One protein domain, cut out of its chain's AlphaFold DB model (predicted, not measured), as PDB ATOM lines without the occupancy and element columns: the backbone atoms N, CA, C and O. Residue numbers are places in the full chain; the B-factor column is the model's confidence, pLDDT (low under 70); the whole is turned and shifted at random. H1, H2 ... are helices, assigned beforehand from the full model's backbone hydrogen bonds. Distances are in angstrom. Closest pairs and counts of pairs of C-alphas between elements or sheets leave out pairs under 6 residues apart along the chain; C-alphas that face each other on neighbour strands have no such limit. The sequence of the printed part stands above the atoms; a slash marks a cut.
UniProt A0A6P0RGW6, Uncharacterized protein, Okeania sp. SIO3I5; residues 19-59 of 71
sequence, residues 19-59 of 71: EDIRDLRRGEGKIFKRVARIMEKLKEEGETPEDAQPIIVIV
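What this domain is: This is residues 19 to 59 of the 71 residues of an uncharacterized protein of Okeania sp. SIO3I5 (UniProt A0A6P0RGW6). One long helix, H2, makes most of the length of a rod, with the short helix H1 at its first end and an unnamed tail, residues 45 to 59, that turns at the other end and folds back toward the H1 end. The printed part has 41 residues with two named helices, H1 then H2, and no named strand; the class is all helix. It is only just loose, close to compact, with a radius of gyration of the C-alphas of 11.1 A and spans of 33 by 16 by 16 A.

Where its parts are: H2, residues 29 to 44, is 22.9 A long, from C-alpha 29 at (-3.601, -24.056, -42.348) to C-alpha 44 at (17.804, -23.590, -34.280). H1, residues 19 to 25, begins with C-alpha 19 at (-11.819, -27.408, -40.387).

How they stand to each other: H2 touches H1 with residues 29 to 32 alone; the closest C-alphas, of Leu 24 and Phe 32, are 5.1 A apart. The helices run the same way at a steep tilt of 41 degrees. In H1 and H2 every O i to N i+4 pair is within hydrogen-bond range.

The domain as a whole: The C-alphas farthest apart, of Glu 19 and Gly 46, are 32.9 A apart. The link from H1 to H2 is tight. The printed part has no cut, and no printed residue is under 70 in pLDDT.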
ATOM      1  N   GLU A  19     -12.538 -27.766 -39.155       92.31
ATOM      2  CA  GLU A  19     -11.819 -27.408 -40.387       92.31
ATOM      3  C   GLU A  19     -10.327 -27.176 -40.130       92.31
ATOM      4  O   GLU A  19      -9.498 -27.790 -40.791       92.31
ATOM      5  N   ASP A  20      -9.980 -26.442 -39.068       92.75
ATOM      6  CA  ASP A  20      -8.583 -26.178 -38.710       92.75
ATOM      7  C   ASP A  20      -7.806 -27.478 -38.409       92.75
ATOM      8  O   ASP A  20      -6.624 -27.603 -38.727       92.75
ATOM      9  N   ILE A  21      -8.474 -28.467 -37.799       92.25
ATOM     10  CA  ILE A  21      -7.893 -29.792 -37.526       92.25
ATOM     11  C   ILE A  21      -7.743 -30.614 -38.813       92.25
ATOM     12  O   ILE A  21      -6.795 -31.392 -38.945       92.25
ATOM     13  N   ARG A  22      -8.674 -30.471 -39.761       93.88
ATOM     14  CA  ARG A  22      -8.596 -31.137 -41.066       93.88
ATOM     15  C   ARG A  22      -7.428 -30.591 -41.884       93.88
ATOM     16  O   ARG A  22      -6.712 -31.391 -42.479       93.88
ATOM     17  N   ASP A  23      -7.221 -29.281 -41.862       95.31
ATOM     18  CA  ASP A  23      -6.106 -28.629 -42.550       95.31
ATOM     19  C   ASP A  23      -4.768 -29.060 -41.940       95.31
ATOM     20  O   ASP A  23      -3.861 -29.462 -42.666       95.31
ATOM     21  N   LEU A  24      -4.678 -29.129 -40.604       93.06
ATOM     22  CA  LEU A  24      -3.485 -29.640 -39.919       93.06
ATOM     23  C   LEU A  24      -3.104 -31.051 -40.390       93.06
ATOM     24  O   LEU A  24      -1.933 -31.317 -40.650       93.06
ATOM     25  N   ARG A  25      -4.084 -31.953 -40.537       91.31
ATOM     26  CA  ARG A  25      -3.856 -33.328 -41.023       91.31
ATOM     27  C   ARG A  25      -3.341 -33.387 -42.464       91.31
ATOM     28  O   ARG A  25      -2.790 -34.410 -42.852       91.31
ATOM     29  N   ARG A  26      -3.546 -32.328 -43.250       94.56
ATOM     30  CA  ARG A  26      -3.068 -32.194 -44.634       94.56
ATOM     31  C   ARG A  26      -1.715 -31.490 -44.735       94.56
ATOM     32  O   ARG A  26      -1.193 -31.372 -45.834       94.56
ATOM     33  N   GLY A  27      -1.148 -31.038 -43.616       92.69
ATOM     34  CA  GLY A  27       0.059 -30.212 -43.628       92.69
ATOM     35  C   GLY A  27      -0.219 -28.753 -43.999       92.69
ATOM     36  O   GLY A  27       0.651 -28.065 -44.521       92.69
ATOM     37  N   GLU A  28      -1.438 -28.270 -43.755       94.94
ATOM     38  CA  GLU A  28      -1.895 -26.946 -44.172       94.94
ATOM     39  C   GLU A  28      -2.518 -26.157 -43.008       94.94
ATOM     40  O   GLU A  28      -2.707 -26.638 -41.886       94.94
ATOM     41  N   GLY A  29      -2.853 -24.896 -43.278       94.50
ATOM     42  CA  GLY A  29      -3.601 -24.056 -42.348       94.50
ATOM     43  C   GLY A  29      -2.772 -23.451 -41.211       94.50
ATOM     44  O   GLY A  29      -1.555 -23.615 -41.089       94.50
ATOM     45  N   LYS A  30      -3.455 -22.668 -40.373       93.25
ATOM     46  CA  LYS A  30      -2.819 -21.842 -39.332       93.25
ATOM     47  C   LYS A  30      -2.143 -22.668 -38.232       93.25
ATOM     48  O   LYS A  30      -1.120 -22.249 -37.699       93.25
ATOM     49  N   ILE A  31      -2.700 -23.836 -37.903       93.25
ATOM     50  CA  ILE A  31      -2.164 -24.701 -36.845       93.25
ATOM     51  C   ILE A  31      -0.867 -25.358 -37.309       93.25
ATOM     52  O   ILE A  31       0.119 -25.312 -36.579       93.25
ATOM     53  N   PHE A  32      -0.837 -25.881 -38.539       93.38
ATOM     54  CA  PHE A  32       0.373 -26.467 -39.105       93.38
ATOM     55  C   PHE A  32       1.509 -25.448 -39.164       93.38
ATOM     56  O   PHE A  32       2.585 -25.708 -38.637       93.38
ATOM     57  N   LYS A  33       1.250 -24.246 -39.705       94.12
ATOM     58  CA  LYS A  33       2.247 -23.162 -39.765       94.12
ATOM     59  C   LYS A  33       2.814 -22.815 -38.387       94.12
ATOM     60  O   LYS A  33       4.002 -22.533 -38.261       94.12
ATOM     61  N   ARG A  34       1.971 -22.835 -37.349       92.75
ATOM     62  CA  ARG A  34       2.405 -22.592 -35.970       92.75
ATOM     63  C   ARG A  34       3.297 -23.720 -35.448       92.75
ATOM     64  O   ARG A  34       4.332 -23.416 -34.872       92.75
ATOM     65  N   VAL A  35       2.919 -24.983 -35.664       92.12
ATOM     66  CA  VAL A  35       3.740 -26.143 -35.272       92.12
ATOM     67  C   VAL A  35       5.076 -26.133 -36.014       92.12
ATOM     68  O   VAL A  35       6.110 -26.271 -35.375       92.12
ATOM     69  N   ALA A  36       5.072 -25.894 -37.328       92.31
ATOM     70  CA  ALA A  36       6.282 -25.821 -38.143       92.31
ATOM     71  C   ALA A  36       7.267 -24.770 -37.610       92.31
ATOM     72  O   ALA A  36       8.436 -25.082 -37.415       92.31
ATOM     73  N   ARG A  37       6.782 -23.569 -37.268       93.75
ATOM     74  CA  ARG A  37       7.616 -22.511 -36.674       93.75
ATOM     75  C   ARG A  37       8.185 -22.896 -35.306       93.75
ATOM     76  O   ARG A  37       9.297 -22.506 -34.978       93.75
ATOM     77  N   ILE A  38       7.415 -23.605 -34.480       92.06
ATOM     78  CA  ILE A  38       7.914 -24.094 -33.185       92.06
ATOM     79  C   ILE A  38       9.019 -25.128 -33.417       92.06
ATOM     80  O   ILE A  38      10.063 -25.035 -32.788       92.06
ATOM     81  N   MET A  39       8.817 -26.063 -34.347       91.38
ATOM     82  CA  MET A  39       9.828 -27.064 -34.691       91.38
ATOM     83  C   MET A  39      11.104 -26.438 -35.258       91.38
ATOM     84  O   MET A  39      12.186 -26.866 -34.890       91.38
ATOM     85  N   GLU A  40      10.985 -25.428 -36.117       92.25
ATOM     86  CA  GLU A  40      12.124 -24.681 -36.664       92.25
ATOM     87  C   GLU A  40      12.957 -24.042 -35.547       92.25
ATOM     88  O   GLU A  40      14.154 -24.289 -35.466       92.25
ATOM     89  N   LYS A  41      12.311 -23.346 -34.603       92.50
ATOM     90  CA  LYS A  41      12.998 -22.761 -33.441       92.50
ATOM     91  C   LYS A  41      13.711 -23.796 -32.581       92.50
ATOM     92  O   LYS A  41      14.838 -23.576 -32.168       92.50
ATOM     93  N   LEU A  42      13.072 -24.935 -32.324       90.69
ATOM     94  CA  LEU A  42      13.681 -25.995 -31.520       90.69
ATOM     95  C   LEU A  42      14.909 -26.612 -32.196       90.69
ATOM     96  O   LEU A  42      15.824 -27.058 -31.508       90.69
ATOM     97  N   LYS A  43      14.940 -26.649 -33.531       90.56
ATOM     98  CA  LYS A  43      16.133 -27.054 -34.283       90.56
ATOM     99  C   LYS A  43      17.222 -25.992 -34.191       90.56
ATOM    100  O   LYS A  43      18.348 -26.326 -33.843       90.56
ATOM    101  N   GLU A  44      16.874 -24.722 -34.409       92.38
ATOM    102  CA  GLU A  44      17.804 -23.590 -34.280       92.38
ATOM    103  C   GLU A  44      18.442 -23.507 -32.882       92.38
ATOM    104  O   GLU A  44      19.624 -23.197 -32.757       92.38
ATOM    105  N   GLU A  45      17.679 -23.820 -31.833       91.56
ATOM    106  CA  GLU A  45      18.134 -23.835 -30.437       91.56
ATOM    107  C   GLU A  45      18.922 -25.111 -30.067       91.56
ATOM    108  O   GLU A  45      19.497 -25.185 -28.983       91.56
ATOM    109  N   GLY A  46      18.990 -26.112 -30.954       88.88
ATOM    110  CA  GLY A  46      19.669 -27.390 -30.702       88.88
ATOM    111  C   GLY A  46      18.913 -28.336 -29.759       88.88
ATOM    112  O   GLY A  46      19.464 -29.344 -29.318       88.88
ATOM    113  N   GLU A  47      17.645 -28.041 -29.467       87.62
ATOM    114  CA  GLU A  47      16.765 -28.806 -28.569       87.62
ATOM    115  C   GLU A  47      16.178 -30.064 -29.240       87.62
ATOM    116  O   GLU A  47      15.650 -30.962 -28.571       87.62
ATOM    117  N   THR A  48      16.251 -30.151 -30.575       85.25
ATOM    118  CA  THR A  48      15.834 -31.332 -31.347       85.25
ATOM    119  C   THR A  48      16.796 -31.633 -32.499       85.25
ATOM    120  O   THR A  48      17.307 -30.691 -33.102       85.25
ATOM    121  N   PRO A  49      16.988 -32.913 -32.872       86.69
ATOM    122  CA  PRO A  49      17.716 -33.283 -34.086       86.69
ATOM    123  C   PRO A  49      17.140 -32.646 -35.361       86.69
ATOM    124  O   PRO A  49      15.929 -32.452 -35.484       86.69
ATOM    125  N   GLU A  50      17.997 -32.403 -36.355       85.50
ATOM    126  CA  GLU A  50      17.607 -31.836 -37.658       85.50
ATOM    127  C   GLU A  50      16.550 -32.675 -38.396       85.50
ATOM    128  O   GLU A  50      15.669 -32.141 -39.076       85.50
ATOM    129  N   ASP A  51      16.583 -33.993 -38.222       88.12
ATOM    130  CA  ASP A  51      15.674 -34.964 -38.831       88.12
ATOM    131  C   ASP A  51      14.490 -35.347 -37.926       88.12
ATOM    132  O   ASP A  51      13.713 -36.247 -38.258       88.12
ATOM    133  N   ALA A  52      14.309 -34.651 -36.799       85.31
ATOM    134  CA  ALA A  52      13.237 -34.943 -35.861       85.31
ATOM    135  C   ALA A  52      11.853 -34.833 -36.523       85.31
ATOM    136  O   ALA A  52      11.476 -33.799 -37.087       85.31
ATOM    137  N   GLN A  53      11.066 -35.904 -36.395       85.56
ATOM    138  CA  GLN A  53       9.679 -35.950 -36.849       85.56
ATOM    139  C   GLN A  53       8.724 -35.695 -35.674       85.56
ATOM    140  O   GLN A  53       8.731 -36.457 -34.704       85.56
ATOM    141  N   PRO A  54       7.875 -34.653 -35.731       85.62
ATOM    142  CA  PRO A  54       6.926 -34.382 -34.663       85.62
ATOM    143  C   PRO A  54       5.744 -35.359 -34.699       85.62
ATOM    144  O   PRO A  54       5.099 -35.541 -35.731       85.62
ATOM    145  N   ILE A  55       5.393 -35.922 -33.540       87.81
ATOM    146  CA  ILE A  55       4.133 -36.651 -33.341       87.81
ATOM    147  C   ILE A  55       3.134 -35.704 -32.677       87.81
ATOM    148  O   ILE A  55       3.349 -35.245 -31.557       87.81
ATOM    149  N   ILE A  56       2.022 -35.422 -33.358       88.94
ATOM    150  CA  ILE A  56       0.997 -34.495 -32.868       88.94
ATOM    151  C   ILE A  56      -0.206 -35.284 -32.357       88.94
ATOM    152  O   ILE A  56      -0.924 -35.922 -33.128       88.94
ATOM    153  N   VAL A  57      -0.467 -35.192 -31.053       89.50
ATOM    154  CA  VAL A  57      -1.653 -35.777 -30.418       89.50
ATOM    155  C   VAL A  57      -2.679 -34.679 -30.165       89.50
ATOM    156  O   VAL A  57      -2.429 -33.735 -29.421       89.50
ATOM    157  N   ILE A  58      -3.851 -34.802 -30.786       88.19
ATOM    158  CA  ILE A  58      -4.941 -33.831 -30.647       88.19
ATOM    159  C   ILE A  58      -5.973 -34.401 -29.686       88.19
ATOM    160  O   ILE A  58      -6.630 -35.400 -29.983       88.19
ATOM    161  N   VAL A  59      -6.153 -33.733 -28.553       87.25
ATOM    162  CA  VAL A  59      -7.171 -34.082 -27.562       87.25
ATOM    163  C   VAL A  59      -8.295 -33.053 -27.583       87.25
ATOM    164  O   VAL A  59      -8.062 -31.850 -27.675       87.25
TER     165      VAL A  59